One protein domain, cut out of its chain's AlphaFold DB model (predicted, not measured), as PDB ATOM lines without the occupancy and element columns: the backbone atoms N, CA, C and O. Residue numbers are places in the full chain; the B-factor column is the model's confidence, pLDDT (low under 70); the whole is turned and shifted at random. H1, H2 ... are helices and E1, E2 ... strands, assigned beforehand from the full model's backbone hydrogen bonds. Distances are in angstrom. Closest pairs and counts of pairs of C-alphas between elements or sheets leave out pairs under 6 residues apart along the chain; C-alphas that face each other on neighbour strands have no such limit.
ATOM      1  N   TYR A  61      24.630  50.901 -25.145       93.62
ATOM      2  CA  TYR A  61      24.730  49.460 -24.960       93.62
ATOM      3  C   TYR A  61      23.340  48.851 -24.864       93.62
ATOM      4  O   TYR A  61      22.455  49.415 -24.216       93.62
ATOM      5  N   VAL A  62      23.172  47.678 -25.463       94.94
ATOM      6  CA  VAL A  62      21.969  46.855 -25.318       94.94
ATOM      7  C   VAL A  62      22.337  45.462 -24.839       94.94
ATOM      8  O   VAL A  62      23.446  44.975 -25.053       94.94
ATOM      9  N   TYR A  63      21.388  44.807 -24.181       94.19
ATOM     10  CA  TYR A  63      21.518  43.464 -23.635       94.19
ATOM     11  C   TYR A  63      20.422  42.589 -24.242       94.19
ATOM     12  O   TYR A  63      19.404  42.358 -23.582       94.19
ATOM     13  N   PRO A  64      20.582  42.105 -25.491       93.50
ATOM     14  CA  PRO A  64      19.506  41.408 -26.196       93.50
ATOM     15  C   PRO A  64      18.976  40.189 -25.436       93.50
ATOM     16  O   PRO A  64      17.773  39.914 -25.447       93.50
ATOM     17  N   ILE A  65      19.867  39.517 -24.701       92.44
ATOM     18  CA  ILE A  65      19.566  38.374 -23.844       92.44
ATOM     19  C   ILE A  65      19.851  38.753 -22.388       92.44
ATOM     20  O   ILE A  65      20.989  39.032 -22.003       92.44
ATOM     21  N   LYS A  66      18.813  38.740 -21.545       90.50
ATOM     22  CA  LYS A  66      18.947  38.980 -20.107       90.50
ATOM     23  C   LYS A  66      19.901  37.950 -19.503       90.50
ATOM     24  O   LYS A  66      19.668  36.750 -19.601       90.50
ATOM     25  N   GLY A  67      20.927  38.450 -18.819       87.94
ATOM     26  CA  GLY A  67      21.912  37.633 -18.111       87.94
ATOM     27  C   GLY A  67      23.231  37.445 -18.857       87.94
ATOM     28  O   GLY A  67      24.198  37.077 -18.200       87.94
ATOM     29  N   LEU A  68      23.296  37.745 -20.160       90.38
ATOM     30  CA  LEU A  68      24.545  37.725 -20.929       90.38
ATOM     31  C   LEU A  68      25.189  39.114 -21.012       90.38
ATOM     32  O   LEU A  68      24.596  40.127 -20.619       90.38
ATOM     33  N   ARG A  69      26.421  39.163 -21.531       87.56
ATOM     34  CA  ARG A  69      27.119  40.420 -21.813       87.56
ATOM     35  C   ARG A  69      26.410  41.177 -22.940       87.56
ATOM     36  O   ARG A  69      26.067  40.594 -23.966       87.56
ATOM     37  N   GLY A  70      26.206  42.477 -22.733       89.31
ATOM     38  CA  GLY A  70      25.634  43.370 -23.739       89.31
ATOM     39  C   GLY A  70      26.617  43.723 -24.855       89.31
ATOM     40  O   GLY A  70      27.830  43.542 -24.706       89.31
ATOM     41  N   CYS A  71      26.086  44.264 -25.947       90.75
ATOM     42  CA  CYS A  71      26.849  44.790 -27.073       90.75
ATOM     43  C   CYS A  71      26.778  46.316 -27.119       90.75
ATOM     44  O   CYS A  71      25.775  46.916 -26.725       90.75
ATOM     45  N   ALA A  72      27.866  46.929 -27.583       92.00
ATOM     46  CA  ALA A  72      27.888  48.346 -27.909       92.00
ATOM     47  C   ALA A  72      27.163  48.578 -29.240       92.00
ATOM     48  O   ALA A  72      27.246  47.744 -30.141       92.00
ATOM     49  N   LEU A  73      26.480  49.712 -29.350       90.44
ATOM     50  CA  LEU A  73      25.848  50.189 -30.571       90.44
ATOM     51  C   LEU A  73      26.399  51.567 -30.928       90.44
ATOM     52  O   LEU A  73      26.543  52.419 -30.051       90.44
ATOM     53  N   ASP A  74      26.591  51.809 -32.223       88.62
ATOM     54  CA  ASP A  74      26.899  53.150 -32.737       88.62
ATOM     55  C   ASP A  74      25.692  54.086 -32.597       88.62
ATOM     56  O   ASP A  74      25.817  55.283 -32.345       88.62
ATOM     57  N   SER A  75      24.490  53.530 -32.757       89.19
ATOM     58  CA  SER A  75      23.224  54.227 -32.559       89.19
ATOM     59  C   SER A  75      22.102  53.229 -32.270       89.19
ATOM     60  O   SER A  75      22.224  52.037 -32.541       89.19
ATOM     61  N   GLY A  76      20.993  53.704 -31.702       87.94
ATOM     62  CA  GLY A  76      19.844  52.855 -31.405       87.94
ATOM     63  C   GLY A  76      18.541  53.639 -31.368       87.94
ATOM     64  O   GLY A  76      18.510  54.811 -30.990       87.94
ATOM     65  N   LEU A  77      17.447  52.980 -31.748       92.00
ATOM     66  CA  LEU A  77      16.109  53.551 -31.673       92.00
ATOM     67  C   LEU A  77      15.575  53.442 -30.241       92.00
ATOM     68  O   LEU A  77      15.454  52.344 -29.698       92.00
ATOM     69  N   VAL A  78      15.212  54.575 -29.639       93.31
ATOM     70  CA  VAL A  78      14.560  54.608 -28.324       93.31
ATOM     71  C   VAL A  78      13.047  54.539 -28.508       93.31
ATOM     72  O   VAL A  78      12.453  55.348 -29.216       93.31
ATOM     73  N   SER A  79      12.418  53.580 -27.838       88.94
ATOM     74  CA  SER A  79      10.969  53.391 -27.798       88.94
ATOM     75  C   SER A  79      10.427  53.596 -26.380       88.94
ATOM     76  O   SER A  79      11.190  53.718 -25.420       88.94
ATOM     77  N   GLY A  80       9.101  53.569 -26.214       89.38
ATOM     78  CA  GLY A  80       8.465  53.680 -24.894       89.38
ATOM     79  C   GLY A  80       8.823  52.560 -23.904       89.38
ATOM     80  O   GLY A  80       8.558  52.703 -22.715       89.38
ATOM     81  N   VAL A  81       9.430  51.463 -24.373       84.88
ATOM     82  CA  VAL A  81       9.838  50.312 -23.545       84.88
ATOM     83  C   VAL A  81      11.357  50.176 -23.394       84.88
ATOM     84  O   VAL A  81      11.820  49.235 -22.756       84.88
ATOM     85  N   GLY A  82      12.133  51.108 -23.954       90.81
ATOM     86  CA  GLY A  82      13.596  51.075 -23.950       90.81
ATOM     87  C   GLY A  82      14.193  51.133 -25.354       90.81
ATOM     88  O   GLY A  82      13.505  51.448 -26.331       90.81
ATOM     89  N   ILE A  83      15.491  50.847 -25.448       93.94
ATOM     90  CA  ILE A  83      16.208  50.784 -26.726       93.94
ATOM     91  C   ILE A  83      15.746  49.535 -27.487       93.94
ATOM     92  O   ILE A  83      15.524  48.477 -26.895       93.94
ATOM     93  N   GLN A  84      15.567  49.661 -28.799       92.06
ATOM     94  CA  GLN A  84      15.208  48.545 -29.667       92.06
ATOM     95  C   GLN A  84      16.173  47.366 -29.464       92.06
ATOM     96  O   GLN A  84      17.375  47.552 -29.302       92.06
ATOM     97  N   PHE A  85      15.618  46.153 -29.457       91.50
ATOM     98  CA  PHE A  85      16.323  44.890 -29.205       91.50
ATOM     99  C   PHE A  85      16.868  44.681 -27.784       91.50
ATOM    100  O   PHE A  85      17.360  43.592 -27.503       91.50
ATOM    101  N   ASP A  86      16.716  45.631 -26.856       93.75
ATOM    102  CA  ASP A  86      17.128  45.419 -25.466       93.75
ATOM    103  C   ASP A  86      16.218  44.403 -24.748       93.75
ATOM    104  O   ASP A  86      14.988  44.464 -24.837       93.75
ATOM    105  N   ARG A  87      16.835  43.454 -24.028       91.44
ATOM    106  CA  ARG A  87      16.207  42.465 -23.128       91.44
ATOM    107  C   ARG A  87      15.004  41.720 -23.718       91.44
ATOM    108  O   ARG A  87      14.009  41.492 -23.030       91.44
ATOM    109  N   ARG A  88      15.095  41.320 -24.987       90.12
ATOM    110  CA  ARG A  88      14.028  40.589 -25.693       90.12
ATOM    111  C   ARG A  88      14.004  39.098 -25.374       90.12
ATOM    112  O   ARG A  88      12.956  38.474 -25.502       90.12
ATOM    113  N   PHE A  89      15.133  38.556 -24.926       91.94
ATOM    114  CA  PHE A  89      15.305  37.142 -24.615       91.94
ATOM    115  C   PHE A  89      15.795  36.954 -23.182       91.94
ATOM    116  O   PHE A  89      16.371  37.857 -22.571       91.94
ATOM    117  N   CYS A  90      15.590  35.760 -22.637       90.56
ATOM    118  CA  CYS A  90      16.136  35.360 -21.347       90.56
ATOM    119  C   CYS A  90      16.396  33.855 -21.339       90.56
ATOM    120  O   CYS A  90      15.651  33.093 -21.951       90.56
ATOM    121  N   LEU A  91      17.446  33.436 -20.636       90.31
ATOM    122  CA  LEU A  91      17.761  32.022 -20.466       90.31
ATOM    123  C   LEU A  91      16.977  31.455 -19.282       90.31
ATOM    124  O   LEU A  91      16.949  32.056 -18.203       90.31
ATOM    125  N   GLN A  92      16.369  30.288 -19.478       89.69
ATOM    126  CA  GLN A  92      15.677  29.542 -18.432       89.69
ATOM    127  C   GLN A  92      16.377  28.202 -18.224       89.69
ATOM    128  O   GLN A  92      16.561  27.435 -19.164       89.69
ATOM    129  N   ARG A  93      16.759  27.905 -16.983       88.94
ATOM    130  CA  ARG A  93      17.176  26.567 -16.573       88.94
ATOM    131  C   ARG A  93      15.921  25.755 -16.283       88.94
ATOM    132  O   ARG A  93      15.096  26.149 -15.455       88.94
ATOM    133  N   VAL A  94      15.794  24.627 -16.970       88.75
ATOM    134  CA  VAL A  94      14.685  23.690 -16.795       88.75
ATOM    135  C   VAL A  94      15.024  22.736 -15.654       88.75
ATOM    136  O   VAL A  94      15.996  21.989 -15.729       88.75
ATOM    137  N   HIS A  95      14.218  22.756 -14.596       89.56
ATOM    138  CA  HIS A  95      14.265  21.776 -13.513       89.56
ATOM    139  C   HIS A  95      13.200  20.721 -13.792       89.56
ATOM    140  O   HIS A  95      12.022  21.060 -13.934       89.56
ATOM    141  N   ARG A  96      13.611  19.456 -13.908       90.81
ATOM    142  CA  ARG A  96      12.713  18.332 -14.196       90.81
ATOM    143  C   ARG A  96      12.552  17.438 -12.975       90.81
ATOM    144  O   ARG A  96      13.502  17.256 -12.214       90.81
ATOM    145  N   ASN A  97      11.362  16.873 -12.812       93.44
ATOM    146  CA  ASN A  97      11.117  15.833 -11.824       93.44
ATOM    147  C   ASN A  97      11.965  14.591 -12.182       93.44
ATOM    148  O   ASN A  97      11.910  14.147 -13.331       93.44
ATOM    149  N   PRO A  98      12.749  14.028 -11.247       92.81
ATOM    150  CA  PRO A  98      13.652  12.916 -11.546       92.81
ATOM    151  C   PRO A  98      12.922  11.613 -11.905       92.81
ATOM    152  O   PRO A  98      13.471  10.804 -12.648       92.81
ATOM    153  N   ASP A  99      11.696  11.423 -11.413       95.25
ATOM    154  CA  ASP A  99      10.915  10.201 -11.608       95.25
ATOM    155  C   ASP A  99      10.044  10.271 -12.873       95.25
ATOM    156  O   ASP A  99       9.906   9.278 -13.587       95.25
ATOM    157  N   THR A 100       9.456  11.439 -13.172       94.62
ATOM    158  CA  THR A 100       8.517  11.613 -14.303       94.62
ATOM    159  C   THR A 100       9.119  12.328 -15.513       94.62
ATOM    160  O   THR A 100       8.522  12.315 -16.587       94.62
ATOM    161  N   ASN A 101      10.291  12.956 -15.365       87.56
ATOM    162  CA  ASN A 101      10.945  13.813 -16.364       87.56
ATOM    163  C   ASN A 101      10.117  15.047 -16.812       87.56
ATOM    164  O   ASN A 101      10.499  15.779 -17.735       87.56
ATOM    165  N   GLU A 102       8.991  15.312 -16.147       90.12
ATOM    166  CA  GLU A 102       8.158  16.491 -16.374       90.12
ATOM    167  C   GLU A 102       8.855  17.759 -15.869       90.12
ATOM    168  O   GLU A 102       9.673  17.710 -14.948       90.12
ATOM    169  N   ILE A 103       8.543  18.909 -16.475       87.19
ATOM    170  CA  ILE A 103       9.077  20.202 -16.031       87.19
ATOM    171  C   ILE A 103       8.420  20.565 -14.697       87.19
ATOM    172  O   ILE A 103       7.225  20.834 -14.648       87.19
ATOM    173  N   ASP A 104       9.223  20.613 -13.638       89.56
ATOM    174  CA  ASP A 104       8.801  21.036 -12.300       89.56
ATOM    175  C   ASP A 104       8.869  22.566 -12.168       89.56
ATOM    176  O   ASP A 104       7.934  23.224 -11.708       89.56
ATOM    177  N   ARG A 105       9.974  23.170 -12.633       87.75
ATOM    178  CA  ARG A 105      10.202  24.619 -12.534       87.75
ATOM    179  C   ARG A 105      11.087  25.154 -13.656       87.75
ATOM    180  O   ARG A 105      12.067  24.528 -14.046       87.75
ATOM    181  N   LEU A 106      10.805  26.385 -14.077       87.88
ATOM    182  CA  LEU A 106      11.727  27.222 -14.847       87.88
ATOM    183  C   LEU A 106      12.415  28.229 -13.920       87.88
ATOM    184  O   LEU A 106      11.758  28.934 -13.151       87.88
ATOM    185  N   GLU A 107      13.740  28.290 -13.982       88.56
ATOM    186  CA  GLU A 107      14.556  29.247 -13.235       88.56
ATOM    187  C   GLU A 107      15.259  30.187 -14.212       88.56
ATOM    188  O   GLU A 107      16.050  29.750 -15.045       88.56
ATOM    189  N   THR A 108      15.030  31.494 -14.089       88.62
ATOM    190  CA  THR A 108      15.742  32.462 -14.929       88.62
ATOM    191  C   THR A 108      17.218  32.506 -14.561       88.62
ATOM    192  O   THR A 108      17.580  32.876 -13.442       88.62
ATOM    193  N   VAL A 109      18.079  32.194 -15.529       89.19
ATOM    194  CA  VAL A 109      19.529  32.211 -15.345       89.19
ATOM    195  C   VAL A 109      20.026  33.648 -15.454       89.19
ATOM    196  O   VAL A 109      19.710  34.371 -16.398       89.19
ATOM    197  N   MET A 110      20.796  34.091 -14.461       83.50
ATOM    198  CA  MET A 110      21.302  35.461 -14.394       83.50
ATOM    199  C   MET A 110      22.784  35.484 -14.049       83.50
ATOM    200  O   MET A 110      23.255  34.685 -13.235       83.50
ATOM    201  N   LEU A 111      23.476  36.478 -14.607       83.06
ATOM    202  CA  LEU A 111      24.894  36.761 -14.391       83.06
ATOM    203  C   LEU A 111      25.285  36.800 -12.907       83.06
ATOM    204  O   LEU A 111      26.327  36.284 -12.529       83.06
ATOM    205  N   MET A 112      24.419  37.377 -12.064       80.94
ATOM    206  CA  MET A 112      24.666  37.570 -10.629       80.94
ATOM    207  C   MET A 112      24.904  36.258  -9.864       80.94
ATOM    208  O   MET A 112      25.542  36.275  -8.819       80.94
ATOM    209  N   TYR A 113      24.407  35.135 -10.388       84.44
ATOM    210  CA  TYR A 113      24.572  33.805  -9.793       84.44
ATOM    211  C   TYR A 113      25.378  32.846 -10.681       84.44
ATOM    212  O   TYR A 113      25.719  31.750 -10.252       84.44
ATOM    213  N   ASN A 114      25.664  33.235 -11.927       88.19
ATOM    214  CA  ASN A 114      26.269  32.385 -12.951       88.19
ATOM    215  C   ASN A 114      27.317  33.216 -13.707       88.19
ATOM    216  O   ASN A 114      27.070  33.684 -14.817       88.19
ATOM    217  N   PHE A 115      28.476  33.454 -13.085       86.94
ATOM    218  CA  PHE A 115      29.473  34.387 -13.627       86.94
ATOM    219  C   PHE A 115      30.035  33.971 -14.982       86.94
ATOM    220  O   PHE A 115      30.377  34.842 -15.769       86.94
ATOM    221  N   TYR A 116      30.058  32.676 -15.300       86.38
ATOM    222  CA  TYR A 116      30.477  32.174 -16.611       86.38
ATOM    223  C   TYR A 116      29.633  32.741 -17.768       86.38
ATOM    224  O   TYR A 116      30.097  32.774 -18.902       86.38
ATOM    225  N   LEU A 117      28.433  33.277 -17.500       88.31
ATOM    226  CA  LEU A 117      27.629  33.972 -18.507       88.31
ATOM    227  C   LEU A 117      28.310  35.231 -19.080       88.31
ATOM    228  O   LEU A 117      27.946  35.667 -20.171       88.31
ATOM    229  N   VAL A 118      29.318  35.800 -18.398       86.31
ATOM    230  CA  VAL A 118      30.141  36.907 -18.939       86.31
ATOM    231  C   VAL A 118      30.966  36.491 -20.156       86.31
ATOM    232  O   VAL A 118      31.380  37.358 -20.925       86.31
ATOM    233  N   LEU A 119      31.219  35.187 -20.303       86.44
ATOM    234  CA  LEU A 119      32.010  34.605 -21.381       86.44
ATOM    235  C   LEU A 119      31.177  34.435 -22.652       86.44
ATOM    236  O   LEU A 119      31.709  34.037 -23.670       86.44
ATOM    237  N   PHE A 120      29.879  34.729 -22.630       87.62
ATOM    238  CA  PHE A 120      29.074  34.747 -23.844       87.62
ATOM    239  C   PHE A 120      29.017  36.175 -24.374       87.62
ATOM    240  O   PHE A 120      28.359  37.052 -23.803       87.62
ATOM    241  N   HIS A 121      29.746  36.408 -25.460       86.88
ATOM    242  CA  HIS A 121      29.706  37.656 -26.198       86.88
ATOM    243  C   HIS A 121      28.483  37.673 -27.111       86.88
ATOM    244  O   HIS A 121      28.208  36.695 -27.806       86.88
ATOM    245  N   THR A 122      27.767  38.793 -27.113       90.12
ATOM    246  CA  THR A 122      26.603  39.006 -27.974       90.12
ATOM    247  C   THR A 122      26.934  40.115 -28.957       90.12
ATOM    248  O   THR A 122      27.534  41.104 -28.545       90.12
ATOM    249  N   ILE A 123      26.511  39.991 -30.212       90.75
ATOM    250  CA  ILE A 123      26.452  41.104 -31.169       90.75
ATOM    251  C   ILE A 123      25.090  41.128 -31.867       90.75
ATOM    252  O   ILE A 123      24.354  40.138 -31.858       90.75
ATOM    253  N   LEU A 124      24.766  42.281 -32.449       91.00
ATOM    254  CA  LEU A 124      23.641  42.453 -33.357       91.00
ATOM    255  C   LEU A 124      24.192  42.656 -34.767       91.00
ATOM    256  O   LEU A 124      25.042  43.522 -34.966       91.00
ATOM    257  N   GLU A 125      23.727  41.858 -35.721       89.75
ATOM    258  CA  GLU A 125      24.174  41.920 -37.114       89.75
ATOM    259  C   GLU A 125      22.969  41.835 -38.049       89.75
ATOM    260  O   GLU A 125      22.070  41.022 -37.844       89.75
ATOM    261  N   SER A 126      22.952  42.676 -39.078       89.38
ATOM    262  CA  SER A 126      21.958  42.630 -40.146       89.38
ATOM    263  C   SER A 126      22.684  42.471 -41.484       89.38
ATOM    264  O   SER A 126      23.503  43.328 -41.829       89.38
ATOM    265  N   PRO A 127      22.388  41.417 -42.266       86.38
ATOM    266  CA  PRO A 127      22.946  41.244 -43.604       86.38
ATOM    267  C   PRO A 127      22.652  42.418 -44.547       86.38
ATOM    268  O   PRO A 127      23.478  42.740 -45.401       86.38
ATOM    269  N   SER A 128      21.486  43.055 -44.408       88.69
ATOM    270  CA  SER A 128      21.074  44.191 -45.239       88.69
ATOM    271  C   SER A 128      21.329  45.569 -44.613       88.69
ATOM    272  O   SER A 128      21.075  46.584 -45.262       88.69
ATOM    273  N   ASN A 129      21.871  45.622 -43.392       85.00
ATOM    274  CA  ASN A 129      21.911  46.810 -42.530       85.00
ATOM    275  C   ASN A 129      20.519  47.408 -42.222       85.00
ATOM    276  O   ASN A 129      20.399  48.607 -41.958       85.00
ATOM    277  N   ASP A 130      19.471  46.584 -42.241       87.19
ATOM    278  CA  ASP A 130      18.108  46.936 -41.854       87.19
ATOM    279  C   ASP A 130      17.749  46.320 -40.485       87.19
ATOM    280  O   ASP A 130      18.259  45.289 -40.054       87.19
ATOM    281  N   ALA A 131      16.849  46.961 -39.743       86.38
ATOM    282  CA  ALA A 131      16.376  46.419 -38.472       86.38
ATOM    283  C   ALA A 131      15.476  45.175 -38.650       86.38
ATOM    284  O   ALA A 131      15.281  44.419 -37.693       86.38
ATOM    285  N   SER A 132      14.877  44.991 -39.829       88.44
ATOM    286  CA  SER A 132      13.914  43.927 -40.154       88.44
ATOM    287  C   SER A 132      14.524  42.528 -40.238       88.44
ATOM    288  O   SER A 132      13.848  41.564 -39.884       88.44
ATOM    289  N   ASP A 133      15.795  42.412 -40.615       90.00
ATOM    290  CA  ASP A 133      16.575  41.170 -40.675       90.00
ATOM    291  C   ASP A 133      17.695  41.155 -39.620       90.00
ATOM    292  O   ASP A 133      18.738  40.530 -39.796       90.00
ATOM    293  N   MET A 134      17.487  41.864 -38.508       91.69
ATOM    294  CA  MET A 134      18.444  41.897 -37.410       91.69
ATOM    295  C   MET A 134      18.558  40.521 -36.745       91.69
ATOM    296  O   MET A 134      17.562  39.945 -36.294       91.69
ATOM    297  N   HIS A 135      19.783  40.033 -36.599       91.19
ATOM    298  CA  HIS A 135      20.119  38.789 -35.921       91.19
ATOM    299  C   HIS A 135      20.869  39.047 -34.617       91.19
ATOM    300  O   HIS A 135      21.661  39.981 -34.499       91.19
ATOM    301  N   ILE A 136      20.628  38.178 -33.637       91.00
ATOM    302  CA  ILE A 136      21.432  38.069 -32.424       91.00
ATOM    303  C   ILE A 136      22.425  36.933 -32.647       91.00
ATOM    304  O   ILE A 136      22.022  35.797 -32.912       91.00
ATOM    305  N   VAL A 137      23.713  37.246 -32.513       89.75
ATOM    306  CA  VAL A 137      24.799  36.264 -32.559       89.75
ATOM    307  C   VAL A 137      25.379  36.138 -31.161       89.75
ATOM    308  O   VAL A 137      25.782  37.138 -30.564       89.75
ATOM    309  N   VAL A 138      25.432  34.916 -30.639       88.62
ATOM    310  CA  VAL A 138      26.032  34.608 -29.339       88.62
ATOM    311  C   VAL A 138      27.235  33.702 -29.549       88.62
ATOM    312  O   VAL A 138      27.116  32.648 -30.169       88.62
ATOM    313  N   THR A 139      28.384  34.101 -29.006       85.88
ATOM    314  CA  THR A 139      29.649  33.358 -29.079       85.88
ATOM    315  C   THR A 139      30.186  33.117 -27.672       85.88
ATOM    316  O   THR A 139      30.304  34.064 -26.896       85.88
ATOM    317  N   TYR A 140      30.535  31.875 -27.336       84.12
ATOM    318  CA  TYR A 140      31.266  31.572 -26.104       84.12
ATOM    319  C   TYR A 140      32.755  31.911 -26.268       84.12
ATOM    320  O   TYR A 140      33.382  31.524 -27.246       84.12
ATOM    321  N   THR A 141      33.326  32.629 -25.307       79.38
ATOM    322  CA  THR A 141      34.705  33.143 -25.306       79.38
ATOM    323  C   THR A 141      35.488  32.638 -24.095       79.38
ATOM    324  O   THR A 141      36.362  33.340 -23.588       79.38
ATOM    325  N   GLY A 142      35.100  31.484 -23.550       71.81
ATOM    326  CA  GLY A 142      35.600  31.027 -22.264       71.81
ATOM    327  C   GLY A 142      37.003  30.443 -22.252       71.81
ATOM    328  O   GLY A 142      37.591  30.584 -21.195       71.81
ATOM    329  N   ASP A 143      37.538  29.879 -23.356       67.31
ATOM    330  CA  ASP A 143      38.936  29.394 -23.466       67.31
ATOM    331  C   ASP A 143      39.453  29.196 -24.934       67.31
ATOM    332  O   ASP A 143      38.671  28.933 -25.843       67.31
ATOM    333  N   GLU A 144      40.787  29.352 -25.115       51.22
ATOM    334  CA  GLU A 144      41.727  29.210 -26.278       51.22
ATOM    335  C   GLU A 144      41.693  30.125 -27.531       51.22
ATOM    336  O   GLU A 144      42.527  29.963 -28.422       51.22
ATOM    337  N   GLN A 145      40.902  31.198 -27.586       51.00
ATOM    338  CA  GLN A 145      41.183  32.279 -28.552       51.00
ATOM    339  C   GLN A 145      41.157  33.642 -27.858       51.00
ATOM    340  O   GLN A 145      40.110  34.252 -27.664       51.00
ATOM    341  N   THR A 146      42.342  34.150 -27.499       50.81
ATOM    342  CA  THR A 146      42.546  35.513 -26.965       50.81
ATOM    343  C   THR A 146      42.090  36.609 -27.933       50.81
ATOM    344  O   THR A 146      41.891  37.750 -27.520       50.81
ATOM    345  N   ALA A 147      41.884  36.258 -29.201       53.25
ATOM    346  CA  ALA A 147      41.227  37.063 -30.214       53.25
ATOM    347  C   ALA A 147      40.493  36.116 -31.181       53.25
ATOM    348  O   ALA A 147      41.151  35.552 -32.057       53.25
ATOM    349  N   PRO A 148      39.173  35.877 -31.046       53.94
ATOM    350  CA  PRO A 148      38.428  35.213 -32.110       53.94
ATOM    351  C   PRO A 148      38.619  36.034 -33.392       53.94
ATOM    352  O   PRO A 148      38.179  37.181 -33.464       53.94
ATOM    353  N   GLU A 149      39.330  35.470 -34.378       50.78
ATOM    354  CA  GLU A 149      39.769  36.170 -35.601       50.78
ATOM    355  C   GLU A 149      38.607  36.804 -36.378       50.78
ATOM    356  O   GLU A 149      38.810  37.751 -37.138       50.78
ATOM    357  N   LYS A 150      37.379  36.319 -36.158       48.94
ATOM    358  CA  LYS A 150      36.143  36.889 -36.688       48.94
ATOM    359  C   LYS A 150      35.006  36.754 -35.681       48.94
ATOM    360  O   LYS A 150      34.483  35.667 -35.465       48.94
ATOM    361  N   LEU A 151      34.586  37.884 -35.118       54.28
ATOM    362  CA  LEU A 151      33.263  38.029 -34.496       54.28
ATOM    363  C   LEU A 151      32.178  38.329 -35.542       54.28
ATOM    364  O   LEU A 151      31.000  38.191 -35.246       54.28
ATOM    365  N   SER A 152      32.579  38.698 -36.762       50.81
ATOM    366  CA  SER A 152      31.704  38.926 -37.910       50.81
ATOM    367  C   SER A 152      31.776  37.749 -38.883       50.81
ATOM    368  O   SER A 152      32.584  37.727 -39.813       50.81
ATOM    369  N   TRP A 153      30.986  36.716 -38.606       50.91
ATOM    370  CA  TRP A 153      30.019  36.158 -39.555       50.91
ATOM    371  C   TRP A 153      29.358  34.910 -38.977       50.91
ATOM    372  O   TRP A 153      30.006  34.051 -38.381       50.91
ATOM    373  N   VAL A 154      28.064  34.822 -39.261       50.44
ATOM    374  CA  VAL A 154      27.194  33.655 -39.152       50.44
ATOM    375  C   VAL A 154      27.865  32.383 -39.686       50.44
ATOM    376  O   VAL A 154      28.333  32.361 -40.825       50.44
ATOM    377  N   GLY A 155      27.832  31.297 -38.910       51.59
ATOM    378  CA  GLY A 155      28.132  29.949 -39.413       51.59
ATOM    379  C   GLY A 155      29.377  29.273 -38.844       51.59
ATOM    380  O   GLY A 155      29.801  28.261 -39.403       51.59
ATOM    381  N   SER A 156      29.958  29.777 -37.750       60.44
ATOM    382  CA  SER A 156      30.892  28.960 -36.968       60.44
ATOM    383  C   SER A 156      30.127  27.914 -36.149       60.44
ATOM    384  O   SER A 156      28.994  28.136 -35.723       60.44
ATOM    385  N   GLU A 157      30.748  26.760 -35.907       63.31
ATOM    386  CA  GLU A 157      30.153  25.673 -35.115       63.31
ATOM    387  C   GLU A 157      29.959  26.029 -33.626       63.31
ATOM    388  O   GLU A 157      29.274  25.318 -32.895       63.31
ATOM    389  N   HIS A 158      30.527  27.153 -33.181       67.69
ATOM    390  CA  HIS A 158      30.511  27.616 -31.790       67.69
ATOM    391  C   HIS A 158      29.597  28.830 -31.564       67.69
ATOM    392  O   HIS A 158      29.716  29.521 -30.547       67.69
ATOM    393  N   GLN A 159      28.701  29.113 -32.512       77.25
ATOM    394  CA  GLN A 159      27.780  30.241 -32.448       77.25
ATOM    395  C   GLN A 159      26.326  29.801 -32.390       77.25
ATOM    396  O   GLN A 159      25.887  28.891 -33.091       77.25
ATOM    397  N   LEU A 160      25.556  30.532 -31.590       82.56
ATOM    398  CA  LEU A 160      24.103  30.500 -31.649       82.56
ATOM    399  C   LEU A 160      23.626  31.735 -32.406       82.56
ATOM    400  O   LEU A 160      23.988  32.862 -32.061       82.56
ATOM    401  N   LEU A 161      22.804  31.503 -33.426       85.94
ATOM    402  CA  LEU A 161      22.199  32.536 -34.256       85.94
ATOM    403  C   LEU A 161      20.682  32.428 -34.182       85.94
ATOM    404  O   LEU A 161      20.119  31.364 -34.434       85.94
ATOM    405  N   PHE A 162      20.011  33.544 -33.925       86.44
ATOM    406  CA  PHE A 162      18.565  33.631 -34.093       86.44
ATOM    407  C   PHE A 162      18.126  35.052 -34.441       86.44
ATOM    408  O   PHE A 162      18.839  36.027 -34.208       86.44
ATOM    409  N   THR A 163      16.948  35.170 -35.055       90.00
ATOM    410  CA  THR A 163      16.359  36.468 -35.401       90.00
ATOM    411  C   THR A 163      16.044  37.277 -34.139       90.00
ATOM    412  O   THR A 163      15.457  36.760 -33.186       90.00
ATOM    413  N   ALA A 164      16.408  38.560 -34.132       89.69
ATOM    414  CA  ALA A 164      16.045  39.487 -33.063       89.69
ATOM    415  C   ALA A 164      14.537  39.800 -33.075       89.69
ATOM    416  O   ALA A 164      13.955  40.138 -32.038       89.69
ATOM    417  N   GLN A 165      13.900  39.672 -34.244       88.62
ATOM    418  CA  GLN A 165      12.459  39.795 -34.422       88.62
ATOM    419  C   GLN A 165      11.821  38.411 -34.521       88.62
ATOM    420  O   GLN A 165      11.918  37.725 -35.537       88.62
ATOM    421  N   VAL A 166      11.156  38.005 -33.446       87.38
ATOM    422  CA  VAL A 166      10.502  36.701 -33.350       87.38
ATOM    423  C   VAL A 166       9.054  36.798 -33.814       87.38
ATOM    424  O   VAL A 166       8.295  37.624 -33.306       87.38
ATOM    425  N   ASN A 167       8.651  35.893 -34.709       88.12
ATOM    426  CA  ASN A 167       7.241  35.568 -34.879       88.12
ATOM    427  C   ASN A 167       6.828  34.567 -33.789       88.12
ATOM    428  O   ASN A 167       7.291  33.430 -33.788       88.12
ATOM    429  N   CYS A 168       5.974  34.997 -32.860       89.75
ATOM    430  CA  CYS A 168       5.507  34.146 -31.763       89.75
ATOM    431  C   CYS A 168       4.298  33.269 -32.130       89.75
ATOM    432  O   CYS A 168       3.742  32.596 -31.258       89.75
ATOM    433  N   GLU A 169       3.831  33.310 -33.377       91.44
ATOM    434  CA  GLU A 169       2.735  32.467 -33.841       91.44
ATOM    435  C   GLU A 169       3.115  30.981 -33.748       91.44
ATOM    436  O   GLU A 169       4.180  30.565 -34.192       91.44
ATOM    437  N   GLY A 170       2.253  30.179 -33.118       89.12
ATOM    438  CA  GLY A 170       2.492  28.748 -32.904       89.12
ATOM    439  C   GLY A 170       3.439  28.400 -31.748       89.12
ATOM    440  O   GLY A 170       3.549  27.222 -31.416       89.12
ATOM    441  N   LEU A 171       4.073  29.381 -31.093       90.56
ATOM    442  CA  LEU A 171       4.942  29.127 -29.943       90.56
ATOM    443  C   LEU A 171       4.152  28.920 -28.647       90.56
ATOM    444  O   LEU A 171       3.166  29.611 -28.365       90.56
ATOM    445  N   SER A 172       4.646  28.006 -27.812       90.50
ATOM    446  CA  SER A 172       4.089  27.740 -26.488       90.50
ATOM    447  C   SER A 172       4.301  28.935 -25.566       90.50
ATOM    448  O   SER A 172       5.422  29.390 -25.342       90.50
ATOM    449  N   ARG A 173       3.209  29.450 -25.003       91.56
ATOM    450  CA  ARG A 173       3.255  30.547 -24.034       91.56
ATOM    451  C   ARG A 173       3.589  30.006 -22.648       91.56
ATOM    452  O   ARG A 173       2.949  29.070 -22.180       91.56
ATOM    453  N   VAL A 174       4.515  30.667 -21.964       89.12
ATOM    454  CA  VAL A 174       4.913  30.348 -20.590       89.12
ATOM    455  C   VAL A 174       4.785  31.581 -19.698       89.12
ATOM    456  O   VAL A 174       5.025  32.710 -20.135       89.12
ATOM    457  N   ILE A 175       4.390  31.377 -18.441       89.06
ATOM    458  CA  ILE A 175       4.433  32.419 -17.409       89.06
ATOM    459  C   ILE A 175       5.671  32.176 -16.557       89.06
ATOM    460  O   ILE A 175       5.843  31.100 -15.991       89.06
ATOM    461  N   MET A 176       6.531  33.184 -16.470       87.44
ATOM    462  CA  MET A 176       7.788  33.135 -15.734       87.44
ATOM    463  C   MET A 176       7.848  34.231 -14.677       87.44
ATOM    464  O   MET A 176       7.210  35.276 -14.794       87.44
ATOM    465  N   ASN A 177       8.651  33.998 -13.645       85.75
ATOM    466  CA  ASN A 177       8.942  34.995 -12.630       85.75
ATOM    467  C   ASN A 177      10.288  35.667 -12.935       85.75
ATOM    468  O   ASN A 177      11.350  35.092 -12.699       85.75
ATOM    469  N   LEU A 178      10.245  36.905 -13.426       85.50
ATOM    470  CA  LEU A 178      11.424  37.745 -13.603       85.50
ATOM    471  C   LEU A 178      11.589  38.653 -12.381       85.50
ATOM    472  O   LEU A 178      11.036  39.749 -12.328       85.50
ATOM    473  N   GLN A 179      12.378  38.203 -11.401       80.81
ATOM    474  CA  GLN A 179      12.762  38.995 -10.217       80.81
ATOM    475  C   GLN A 179      11.560  39.547  -9.423       80.81
ATOM    476  O   GLN A 179      11.535  40.708  -9.026       80.81
ATOM    477  N   GLY A 180      10.552  38.708  -9.198       83.31
ATOM    478  CA  GLY A 180       9.311  39.050  -8.501       83.31
ATOM    479  C   GLY A 180       8.180  39.498  -9.428       83.31
ATOM    480  O   GLY A 180       7.048  39.629  -8.971       83.31
ATOM    481  N   SER A 181       8.454  39.704 -10.720       85.88
ATOM    482  CA  SER A 181       7.440  40.085 -11.700       85.88
ATOM    483  C   SER A 181       6.933  38.880 -12.488       85.88
ATOM    484  O   SER A 181       7.706  38.197 -13.164       85.88
ATOM    485  N   SER A 182       5.622  38.642 -12.436       90.12
ATOM    486  CA  SER A 182       4.958  37.677 -13.316       90.12
ATOM    487  C   SER A 182       4.983  38.203 -14.750       90.12
ATOM    488  O   SER A 182       4.372  39.227 -15.055       90.12
ATOM    489  N   THR A 183       5.728  37.523 -15.617       89.94
ATOM    490  CA  THR A 183       5.978  37.935 -16.998       89.94
ATOM    491  C   THR A 183       5.563  36.826 -17.951       89.94
ATOM    492  O   THR A 183       5.888  35.657 -17.750       89.94
ATOM    493  N   GLN A 184       4.858  37.196 -19.013       91.31
ATOM    494  CA  GLN A 184       4.555  36.284 -20.105       91.31
ATOM    495  C   GLN A 184       5.738  36.219 -21.074       91.31
ATOM    496  O   GLN A 184       6.234  37.258 -21.508       91.31
ATOM    497  N   ALA A 185       6.127  35.013 -21.474       91.19
ATOM    498  CA  ALA A 185       7.062  34.800 -22.569       91.19
ATOM    499  C   ALA A 185       6.621  33.633 -23.456       91.19
ATOM    500  O   ALA A 185       5.557  33.040 -23.258       91.19
ATOM    501  N   TYR A 186       7.454  33.332 -24.443       92.12
ATOM    502  CA  TYR A 186       7.269  32.240 -25.381       92.12
ATOM    503  C   TYR A 186       8.486  31.331 -25.314       92.12
ATOM    504  O   TYR A 186       9.616  31.818 -25.240       92.12
ATOM    505  N   ASP A 187       8.234  30.030 -25.295       89.44
ATOM    506  CA  ASP A 187       9.277  29.027 -25.438       89.44
ATOM    507  C   ASP A 187       9.783  29.044 -26.885       89.44
ATOM    508  O   ASP A 187       8.995  28.916 -27.824       89.44
TER     509      ASP A 187
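This is residues 61 to 187 of the 194 residues of the protein "MOSC_N domain-containing protein" of Fusarium kuroshium (UniProt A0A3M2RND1). With little regular structure, a small antiparallel sheet, E4-E5-E6, stands at one end and two hairpins, E2-E3 and E7-E8, at the other. Under half of the 127 printed residues lie in eight named strands and one named helix, in order E1 to E3, H1, E4 to E8, mostly strand. It is compact: radius of gyration of the C-alphas 16.1 A, spans 45 by 40 by 28 A.

H1, residues 115 to 119, only grazes the sheet; 0 of 1 O i to N i+4 and 2 of 2 O i to N i+3 pairs are within hydrogen-bond range. E4, 120 to 125, E5, 135 to 140, and E6, 159 to 163, form a meander, antiparallel neighbours in turn: find N 121 2.8 A from O 139, N 136 2.9 A from O 162.

Find E1, residues 71 to 73, beginning at C-alpha (26.849, 44.790, -27.073). E2, 92 to 96, and E3, 103 to 108, form a hairpin, as do E7, 173 to 178, and E8, 181 to 186, ending at C-alpha (7.269, 32.240, -25.381).

Links E1 to E2 and E5 to E6 are long; residues 143 to 158 have pLDDT under 70.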